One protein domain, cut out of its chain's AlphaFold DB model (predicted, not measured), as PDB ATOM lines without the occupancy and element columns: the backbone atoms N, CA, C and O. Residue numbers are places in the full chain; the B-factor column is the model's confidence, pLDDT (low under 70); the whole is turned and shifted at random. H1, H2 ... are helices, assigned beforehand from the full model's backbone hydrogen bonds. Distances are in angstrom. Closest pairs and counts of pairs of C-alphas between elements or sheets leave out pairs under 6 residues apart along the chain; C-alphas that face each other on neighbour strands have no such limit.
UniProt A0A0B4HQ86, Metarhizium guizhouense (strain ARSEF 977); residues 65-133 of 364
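What this domain is: This is residues 65 to 133 of the 364 residues of a protein of Metarhizium guizhouense (strain ARSEF 977) (UniProt A0A0B4HQ86). Three helices make a flat, loose, lopsided T: H3 starts beside residues 72 to 76 of H1 and runs off at about a right angle to it, and its far part, residues 120 to 131, sticks out with the last two residues. After Ala 81, where H1 ends, a long loop, residues 82 to 97, reaches out to Gly 93 and comes back into the short H2, which folds back to touch both H1 and H3. The printed part has 69 residues with three named helices, in the order H1, H2, H3, and no named strand; the class is all helix. It is loose, with a radius of gyration of the C-alphas of 15.1 A, and spans 43 by 36 by 15 A.

How they stand to each other: H1, residues 65 to 81, and H2, residues 98 to 107, form a helical hairpin and run opposite ways at a steep tilt of 38 degrees. H1 touches H2 with residues 79 to 80 alone, and their closest C-alphas are those of Leu 79 and Leu 102, 6.5 A apart. H3, residues 112 to 131, is about perpendicular to H1, at 87 degrees. Here residues 72 to 76 of H1 touch residues 113 to 114 of H3, with the C-alphas of Phe 76 and Ala 114 closest at 6.3 A. H2 and H3 touch about perpendicular, at 85 degrees; H3 does so with residues 114 to 118 alone, and the closest C-alphas are those of Leu 106 and Ser 115, 5.1 A apart. The helix packing is mostly crossed, with no touching pair at a shallow tilt. In H1 and H3 every O i to N i+4 pair is within hydrogen-bond range; in H2 5 of 6 are.

Where its parts are: H1 begins at C-alpha 65, (-6.461, 2.800, 4.891), and measures 24.3 A from first to last C-alpha. H2, from His 98 to Leu 107, measures 14.7 A and begins at C-alpha 98, (25.627, -0.656, 2.843). H3, from Pro 112 to Tyr 131, is the longest helix with 20 residues and 27.8 A, and ends at C-alpha 131, (6.559, 5.029, -23.495).

The domain as a whole: The two C-alphas farthest apart are those of Val 65 and Gly 93, 45.4 A. Residues 120 to 133, of which 120 to 131 belong to H3, stand free; the body without them spans 45 by 18 by 12 A. The printed part has no cut. The link from H1 to H2, 16 residues, is long, and that from H2 to H3, 4 residues, is tight. The mean pLDDT of the printed part is 78.0, and the model's confidence is low, under 70, at residues 84 to 96 and 98 to 99.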
ATOM      1  N   VAL A  65      -7.456   2.070   5.701       85.56
ATOM      2  CA  VAL A  65      -6.461   2.800   4.891       85.56
ATOM      3  C   VAL A  65      -5.377   3.432   5.770       85.56
ATOM      4  O   VAL A  65      -4.196   3.342   5.434       85.56
ATOM      5  N   LYS A  66      -5.744   4.019   6.916       85.00
ATOM      6  CA  LYS A  66      -4.779   4.581   7.875       85.00
ATOM      7  C   LYS A  66      -3.866   3.506   8.460       85.00
ATOM      8  O   LYS A  66      -2.651   3.690   8.470       85.00
ATOM      9  N   ASP A  67      -4.427   2.369   8.859       86.56
ATOM     10  CA  ASP A  67      -3.667   1.248   9.414       86.56
ATOM     11  C   ASP A  67      -2.724   0.636   8.369       86.56
ATOM     12  O   ASP A  67      -1.583   0.285   8.672       86.56
ATOM     13  N   GLN A  68      -3.170   0.529   7.113       85.19
ATOM     14  CA  GLN A  68      -2.336   0.070   6.002       85.19
ATOM     15  C   GLN A  68      -1.203   1.060   5.709       85.19
ATOM     16  O   GLN A  68      -0.074   0.626   5.488       85.19
ATOM     17  N   ASN A  69      -1.471   2.367   5.754       87.00
ATOM     18  CA  ASN A  69      -0.457   3.398   5.550       87.00
ATOM     19  C   ASN A  69       0.599   3.392   6.669       87.00
ATOM     20  O   ASN A  69       1.794   3.375   6.386       87.00
ATOM     21  N   ALA A  70       0.175   3.301   7.934       87.31
ATOM     22  CA  ALA A  70       1.083   3.223   9.078       87.31
ATOM     23  C   ALA A  70       1.995   1.983   9.015       87.31
ATOM     24  O   ALA A  70       3.201   2.081   9.241       87.31
ATOM     25  N   LYS A  71       1.443   0.821   8.634       86.62
ATOM     26  CA  LYS A  71       2.221  -0.414   8.421       86.62
ATOM     27  C   LYS A  71       3.243  -0.258   7.296       86.62
ATOM     28  O   LYS A  71       4.402  -0.618   7.465       86.62
ATOM     29  N   THR A  72       2.836   0.325   6.171       85.81
ATOM     30  CA  THR A  72       3.730   0.596   5.037       85.81
ATOM     31  C   THR A  72       4.858   1.561   5.424       85.81
ATOM     32  O   THR A  72       6.016   1.318   5.094       85.81
ATOM     33  N   GLN A  73       4.558   2.618   6.183       85.44
ATOM     34  CA  GLN A  73       5.563   3.558   6.686       85.44
ATOM     35  C   GLN A  73       6.568   2.882   7.631       85.44
ATOM     36  O   GLN A  73       7.770   3.142   7.538       85.44
ATOM     37  N   ALA A  74       6.103   1.982   8.502       86.12
ATOM     38  CA  ALA A  74       6.974   1.202   9.377       86.12
ATOM     39  C   ALA A  74       7.916   0.285   8.574       86.12
ATOM     40  O   ALA A  74       9.118   0.267   8.835       86.12
ATOM     41  N   GLU A  75       7.418  -0.407   7.545       85.00
ATOM     42  CA  GLU A  75       8.251  -1.221   6.645       85.00
ATOM     43  C   GLU A  75       9.326  -0.381   5.933       85.00
ATOM     44  O   GLU A  75      10.496  -0.768   5.905       85.00
ATOM     45  N   PHE A  76       8.975   0.810   5.435       85.00
ATOM     46  CA  PHE A  76       9.948   1.726   4.830       85.00
ATOM     47  C   PHE A  76      10.991   2.238   5.826       85.00
ATOM     48  O   PHE A  76      12.163   2.358   5.468       85.00
ATOM     49  N   SER A  77      10.602   2.514   7.072       83.69
ATOM     50  CA  SER A  77      11.560   2.909   8.112       83.69
ATOM     51  C   SER A  77      12.533   1.783   8.472       83.69
ATOM     52  O   SER A  77      13.725   2.047   8.626       83.69
ATOM     53  N   ASN A  78      12.070   0.528   8.512       83.31
ATOM     54  CA  ASN A  78      12.931  -0.634   8.733       83.31
ATOM     55  C   ASN A  78      13.936  -0.814   7.582       83.31
ATOM     56  O   ASN A  78      15.125  -0.991   7.835       83.31
ATOM     57  N   LEU A  79      13.497  -0.648   6.331       79.62
ATOM     58  CA  LEU A  79      14.372  -0.665   5.148       79.62
ATOM     59  C   LEU A  79      15.366   0.499   5.097       79.62
ATOM     60  O   LEU A  79      16.482   0.370   4.597       79.62
ATOM     61  N   ALA A  80      14.970   1.673   5.582       81.81
ATOM     62  CA  ALA A  80      15.896   2.789   5.720       81.81
ATOM     63  C   ALA A  80      16.951   2.487   6.795       81.81
ATOM     64  O   ALA A  80      18.127   2.801   6.607       81.81
ATOM     65  N   ALA A  81      16.550   1.834   7.889       81.00
ATOM     66  CA  ALA A  81      17.439   1.441   8.974       81.00
ATOM     67  C   ALA A  81      18.408   0.305   8.596       81.00
ATOM     68  O   ALA A  81      19.473   0.214   9.212       81.00
ATOM     69  N   SER A  82      18.091  -0.515   7.587       76.50
ATOM     70  CA  SER A  82      18.968  -1.589   7.104       76.50
ATOM     71  C   SER A  82      20.070  -1.139   6.150       76.50
ATOM     72  O   SER A  82      20.976  -1.915   5.861       76.50
ATOM     73  N   ARG A  83      20.106   0.145   5.764       70.56
ATOM     74  CA  ARG A  83      21.237   0.792   5.058       70.56
ATOM     75  C   ARG A  83      22.471   0.992   5.947       70.56
ATOM     76  O   ARG A  83      23.152   2.011   5.855       70.56
ATOM     77  N   LYS A  84      22.747   0.053   6.846       69.81
ATOM     78  CA  LYS A  84      23.939   0.043   7.692       69.81
ATOM     79  C   LYS A  84      24.931  -0.956   7.118       69.81
ATOM     80  O   LYS A  84      24.541  -2.039   6.680       69.81
ATOM     81  N   THR A  85      26.206  -0.583   7.122       57.28
ATOM     82  CA  THR A  85      27.299  -1.502   6.806       57.28
ATOM     83  C   THR A  85      27.278  -2.638   7.832       57.28
ATOM     84  O   THR A  85      27.399  -2.379   9.034       57.28
ATOM     85  N   PRO A  86      27.043  -3.888   7.411       57.53
ATOM     86  CA  PRO A  86      27.039  -5.000   8.341       57.53
ATOM     87  C   PRO A  86      28.475  -5.256   8.810       57.53
ATOM     88  O   PRO A  86      29.426  -5.201   8.034       57.53
ATOM     89  N   THR A  87      28.638  -5.531  10.103       55.22
ATOM     90  CA  THR A  87      29.927  -5.891  10.717       55.22
ATOM     91  C   THR A  87      30.383  -7.307  10.354       55.22
ATOM     92  O   THR A  87      31.511  -7.682  10.662       55.22
ATOM     93  N   THR A  88      29.521  -8.097   9.704       50.66
ATOM     94  CA  THR A  88      29.812  -9.457   9.244       50.66
ATOM     95  C   THR A  88      30.366  -9.414   7.811       50.66
ATOM     96  O   THR A  88      29.646  -8.987   6.907       50.66
ATOM     97  N   PRO A  89      31.629  -9.817   7.581       55.03
ATOM     98  CA  PRO A  89      32.242  -9.806   6.251       55.03
ATOM     99  C   PRO A  89      31.647 -10.878   5.321       55.03
ATOM    100  O   PRO A  89      31.084 -11.873   5.783       55.03
ATOM    101  N   ALA A  90      31.788 -10.678   4.003       55.84
ATOM    102  CA  ALA A  90      31.378 -11.658   2.996       55.84
ATOM    103  C   ALA A  90      32.184 -12.951   3.156       55.84
ATOM    104  O   ALA A  90      33.310 -12.931   3.653       55.84
ATOM    105  N   ALA A  91      31.667 -14.063   2.627       54.12
ATOM    106  CA  ALA A  91      32.406 -15.328   2.541       54.12
ATOM    107  C   ALA A  91      33.760 -15.202   1.793       54.12
ATOM    108  O   ALA A  91      34.626 -16.057   1.942       54.12
ATOM    109  N   THR A  92      33.956 -14.122   1.028       53.28
ATOM    110  CA  THR A  92      35.183 -13.759   0.298       53.28
ATOM    111  C   THR A  92      36.103 -12.782   1.050       53.28
ATOM    112  O   THR A  92      37.132 -12.383   0.514       53.28
ATOM    113  N   GLY A  93      35.765 -12.376   2.282       52.28
ATOM    114  CA  GLY A  93      36.581 -11.477   3.111       52.28
ATOM    115  C   GLY A  93      36.488  -9.984   2.765       52.28
ATOM    116  O   GLY A  93      37.123  -9.171   3.433       52.28
ATOM    117  N   GLN A  94      35.689  -9.597   1.764       56.44
ATOM    118  CA  GLN A  94      35.437  -8.189   1.436       56.44
ATOM    119  C   GLN A  94      34.391  -7.563   2.385       56.44
ATOM    120  O   GLN A  94      33.424  -8.238   2.768       56.44
ATOM    121  N   PRO A  95      34.550  -6.279   2.772       56.31
ATOM    122  CA  PRO A  95      33.544  -5.566   3.549       56.31
ATOM    123  C   PRO A  95      32.284  -5.357   2.701       56.31
ATOM    124  O   PRO A  95      32.343  -4.840   1.588       56.31
ATOM    125  N   LEU A  96      31.131  -5.757   3.231       60.22
ATOM    126  CA  LEU A  96      29.848  -5.572   2.558       60.22
ATOM    127  C   LEU A  96      29.512  -4.082   2.478       60.22
ATOM    128  O   LEU A  96      29.491  -3.373   3.488       60.22
ATOM    129  N   THR A  97      29.179  -3.624   1.276       70.62
ATOM    130  CA  THR A  97      28.638  -2.280   1.073       70.62
ATOM    131  C   THR A  97      27.291  -2.147   1.788       70.62
ATOM    132  O   THR A  97      26.553  -3.119   1.967       70.62
ATOM    133  N   HIS A  98      26.920  -0.928   2.192       68.12
ATOM    134  CA  HIS A  98      25.627  -0.656   2.843       68.12
ATOM    135  C   HIS A  98      24.421  -1.035   1.971       68.12
ATOM    136  O   HIS A  98      23.318  -1.223   2.482       68.12
ATOM    137  N   TYR A  99      24.623  -1.159   0.659       68.12
ATOM    138  CA  TYR A  99      23.610  -1.617  -0.283       68.12
ATOM    139  C   TYR A  99      23.317  -3.110  -0.173       68.12
ATOM    140  O   TYR A  99      22.198  -3.520  -0.457       68.12
ATOM    141  N   HIS A 100      24.277  -3.924   0.265       73.12
ATOM    142  CA  HIS A 100      24.094  -5.370   0.335       73.12
ATOM    143  C   HIS A 100      22.997  -5.759   1.335       73.12
ATOM    144  O   HIS A 100      22.136  -6.578   1.025       73.12
ATOM    145  N   SER A 101      22.977  -5.111   2.501       76.06
ATOM    146  CA  SER A 101      21.939  -5.280   3.527       76.06
ATOM    147  C   SER A 101      20.568  -4.783   3.063       76.06
ATOM    148  O   SER A 101      19.550  -5.418   3.319       76.06
ATOM    149  N   LEU A 102      20.536  -3.661   2.338       78.00
ATOM    150  CA  LEU A 102      19.299  -3.138   1.766       78.00
ATOM    151  C   LEU A 102      18.747  -4.101   0.703       78.00
ATOM    152  O   LEU A 102      17.582  -4.481   0.759       78.00
ATOM    153  N   PHE A 103      19.574  -4.544  -0.242       79.19
ATOM    154  CA  PHE A 103      19.144  -5.470  -1.284       79.19
ATOM    155  C   PHE A 103      18.773  -6.839  -0.724       79.19
ATOM    156  O   PHE A 103      17.795  -7.414  -1.188       79.19
ATOM    157  N   SER A 104      19.476  -7.350   0.289       76.25
ATOM    158  CA  SER A 104      19.102  -8.622   0.908       76.25
ATOM    159  C   SER A 104      17.731  -8.536   1.578       76.25
ATOM    160  O   SER A 104      16.917  -9.434   1.385       76.25
ATOM    161  N   GLU A 105      17.396  -7.446   2.272       80.94
ATOM    162  CA  GLU A 105      16.051  -7.253   2.832       80.94
ATOM    163  C   GLU A 105      14.965  -7.019   1.774       80.94
ATOM    164  O   GLU A 105      13.859  -7.541   1.919       80.94
ATOM    165  N   LEU A 106      15.266  -6.276   0.700       80.31
ATOM    166  CA  LEU A 106      14.320  -6.066  -0.402       80.31
ATOM    167  C   LEU A 106      14.053  -7.356  -1.187       80.31
ATOM    168  O   LEU A 106      12.897  -7.679  -1.457       80.31
ATOM    169  N   LEU A 107      15.100  -8.092  -1.556       81.06
ATOM    170  CA  LEU A 107      15.007  -9.274  -2.418       81.06
ATOM    171  C   LEU A 107      14.569 -10.527  -1.652       81.06
ATOM    172  O   LEU A 107      14.012 -11.439  -2.253       81.06
ATOM    173  N   SER A 108      14.763 -10.576  -0.330       80.00
ATOM    174  CA  SER A 108      14.235 -11.656   0.520       80.00
ATOM    175  C   SER A 108      12.745 -11.521   0.842       80.00
ATOM    176  O   SER A 108      12.196 -12.403   1.498       80.00
ATOM    177  N   TRP A 109      12.084 -10.437   0.406       80.06
ATOM    178  CA  TRP A 109      10.668 -10.149   0.682       80.06
ATOM    179  C   TRP A 109      10.300 -10.107   2.173       80.06
ATOM    180  O   TRP A 109       9.137 -10.280   2.539       80.06
ATOM    181  N   LYS A 110      11.268  -9.811   3.049       81.06
ATOM    182  CA  LYS A 110      11.033  -9.679   4.496       81.06
ATOM    183  C   LYS A 110      10.004  -8.587   4.823       81.06
ATOM    184  O   LYS A 110       9.234  -8.735   5.766       81.06
ATOM    185  N   ASN A 111       9.976  -7.521   4.015       83.75
ATOM    186  CA  ASN A 111       8.964  -6.462   4.033       83.75
ATOM    187  C   ASN A 111       8.185  -6.478   2.700       83.75
ATOM    188  O   ASN A 111       8.568  -5.779   1.756       83.75
ATOM    189  N   PRO A 112       7.118  -7.289   2.573       83.12
ATOM    190  CA  PRO A 112       6.526  -7.611   1.277       83.12
ATOM    191  C   PRO A 112       5.918  -6.399   0.565       83.12
ATOM    192  O   PRO A 112       5.911  -6.362  -0.663       83.12
ATOM    193  N   ARG A 113       5.436  -5.379   1.291       82.81
ATOM    194  CA  ARG A 113       4.821  -4.198   0.661       82.81
ATOM    195  C   ARG A 113       5.881  -3.324   0.032       82.81
ATOM    196  O   ARG A 113       5.729  -2.881  -1.100       82.81
ATOM    197  N   ALA A 114       6.960  -3.086   0.761       83.81
ATOM    198  CA  ALA A 114       8.033  -2.249   0.275       83.81
ATOM    199  C   ALA A 114       8.830  -2.929  -0.852       83.81
ATOM    200  O   ALA A 114       9.166  -2.261  -1.829       83.81
ATOM    201  N   SER A 115       9.036  -4.250  -0.791       86.44
ATOM    202  CA  SER A 115       9.586  -5.028  -1.911       86.44
ATOM    203  C   SER A 115       8.676  -4.981  -3.143       86.44
ATOM    204  O   SER A 115       9.162  -4.743  -4.247       86.44
ATOM    205  N   ALA A 116       7.355  -5.115  -2.966       86.19
ATOM    206  CA  ALA A 116       6.395  -5.013  -4.065       86.19
ATOM    207  C   ALA A 116       6.350  -3.605  -4.677       86.19
ATOM    208  O   ALA A 116       6.311  -3.475  -5.897       86.19
ATOM    209  N   ILE A 117       6.400  -2.548  -3.858       88.25
ATOM    210  CA  ILE A 117       6.455  -1.159  -4.335       88.25
ATOM    211  C   ILE A 117       7.767  -0.896  -5.079       88.25
ATOM    212  O   ILE A 117       7.749  -0.236  -6.113       88.25
ATOM    213  N   ALA A 118       8.897  -1.422  -4.597       87.25
ATOM    214  CA  ALA A 118      10.179  -1.311  -5.289       87.25
ATOM    215  C   ALA A 118      10.173  -2.055  -6.634       87.25
ATOM    216  O   ALA A 118      10.617  -1.513  -7.641       87.25
ATOM    217  N   TYR A 119       9.613  -3.264  -6.686       89.31
ATOM    218  CA  TYR A 119       9.428  -3.990  -7.940       89.31
ATOM    219  C   TYR A 119       8.503  -3.226  -8.902       89.31
ATOM    220  O   TYR A 119       8.855  -2.999 -10.059       89.31
ATOM    221  N   ALA A 120       7.350  -2.756  -8.417       90.00
ATOM    222  CA  ALA A 120       6.396  -1.989  -9.212       90.00
ATOM    223  C   ALA A 120       6.987  -0.663  -9.707       90.00
ATOM    224  O   ALA A 120       6.711  -0.268 -10.836       90.00
ATOM    225  N   SER A 121       7.821   0.014  -8.912       90.69
ATOM    226  CA  SER A 121       8.486   1.250  -9.330       90.69
ATOM    227  C   SER A 121       9.543   0.991 -10.400       90.69
ATOM    228  O   SER A 121       9.604   1.747 -11.365       90.69
ATOM    229  N   ILE A 122      10.305  -0.103 -10.302       90.81
ATOM    230  CA  ILE A 122      11.262  -0.523 -11.337       90.81
ATOM    231  C   ILE A 122      10.530  -0.873 -12.636       90.81
ATOM    232  O   ILE A 122      10.894  -0.380 -13.700       90.81
ATOM    233  N   VAL A 123       9.462  -1.670 -12.566       90.50
ATOM    234  CA  VAL A 123       8.654  -2.031 -13.743       90.50
ATOM    235  C   VAL A 123       7.985  -0.796 -14.347       90.50
ATOM    236  O   VAL A 123       8.044  -0.587 -15.558       90.50
ATOM    237  N   SER A 124       7.411   0.073 -13.512       89.50
ATOM    238  CA  SER A 124       6.843   1.347 -13.953       89.50
ATOM    239  C   SER A 124       7.902   2.252 -14.573       89.50
ATOM    240  O   SER A 124       7.589   2.960 -15.522       89.50
ATOM    241  N   PHE A 125       9.139   2.240 -14.075       88.69
ATOM    242  CA  PHE A 125      10.247   2.994 -14.650       88.69
ATOM    243  C   PHE A 125      10.653   2.438 -16.019       88.69
ATOM    244  O   PHE A 125      10.835   3.214 -16.953       88.69
ATOM    245  N   ILE A 126      10.709   1.111 -16.183       89.31
ATOM    246  CA  ILE A 126      10.955   0.473 -17.488       89.31
ATOM    247  C   ILE A 126       9.873   0.887 -18.495       89.31
ATOM    248  O   ILE A 126      10.186   1.287 -19.618       89.31
ATOM    249  N   PHE A 127       8.604   0.865 -18.086       87.94
ATOM    250  CA  PHE A 127       7.507   1.338 -18.927       87.94
ATOM    251  C   PHE A 127       7.572   2.842 -19.198       87.94
ATOM    252  O   PHE A 127       7.346   3.264 -20.331       87.94
ATOM    253  N   ALA A 128       7.925   3.649 -18.198       85.81
ATOM    254  CA  ALA A 128       8.093   5.086 -18.347       85.81
ATOM    255  C   ALA A 128       9.183   5.403 -19.373       85.81
ATOM    256  O   ALA A 128       8.928   6.160 -20.292       85.81
ATOM    257  N   VAL A 129      10.359   4.780 -19.298       84.62
ATOM    258  CA  VAL A 129      11.437   4.993 -20.279       84.62
ATOM    259  C   VAL A 129      11.040   4.516 -21.682       84.62
ATOM    260  O   VAL A 129      11.460   5.103 -22.675       84.62
ATOM    261  N   ARG A 130      10.219   3.464 -21.787       84.12
ATOM    262  CA  ARG A 130       9.750   2.939 -23.076       84.12
ATOM    263  C   ARG A 130       8.689   3.819 -23.736       84.12
ATOM    264  O   ARG A 130       8.694   3.936 -24.963       84.12
ATOM    265  N   TYR A 131       7.733   4.329 -22.965       82.31
ATOM    266  CA  TYR A 131       6.559   5.029 -23.495       82.31
ATOM    267  C   TYR A 131       6.655   6.548 -23.375       82.31
ATOM    268  O   TYR A 131       6.064   7.261 -24.184       82.31
ATOM    269  N   LEU A 132       7.409   7.055 -22.404       81.19
ATOM    270  CA  LEU A 132       7.769   8.462 -22.333       81.19
ATOM    271  C   LEU A 132       9.079   8.634 -23.094       81.19
ATOM    272  O   LEU A 132      10.121   8.134 -22.680       81.19
ATOM    273  N   ASP A 133       9.049   9.402 -24.181       82.44
ATOM    274  CA  ASP A 133      10.273   9.848 -24.845       82.44
ATOM    275  C   ASP A 133      10.984  10.908 -23.982       82.44
ATOM    276  O   ASP A 133      11.058  12.083 -24.350       82.44
TER     277      ASP A 133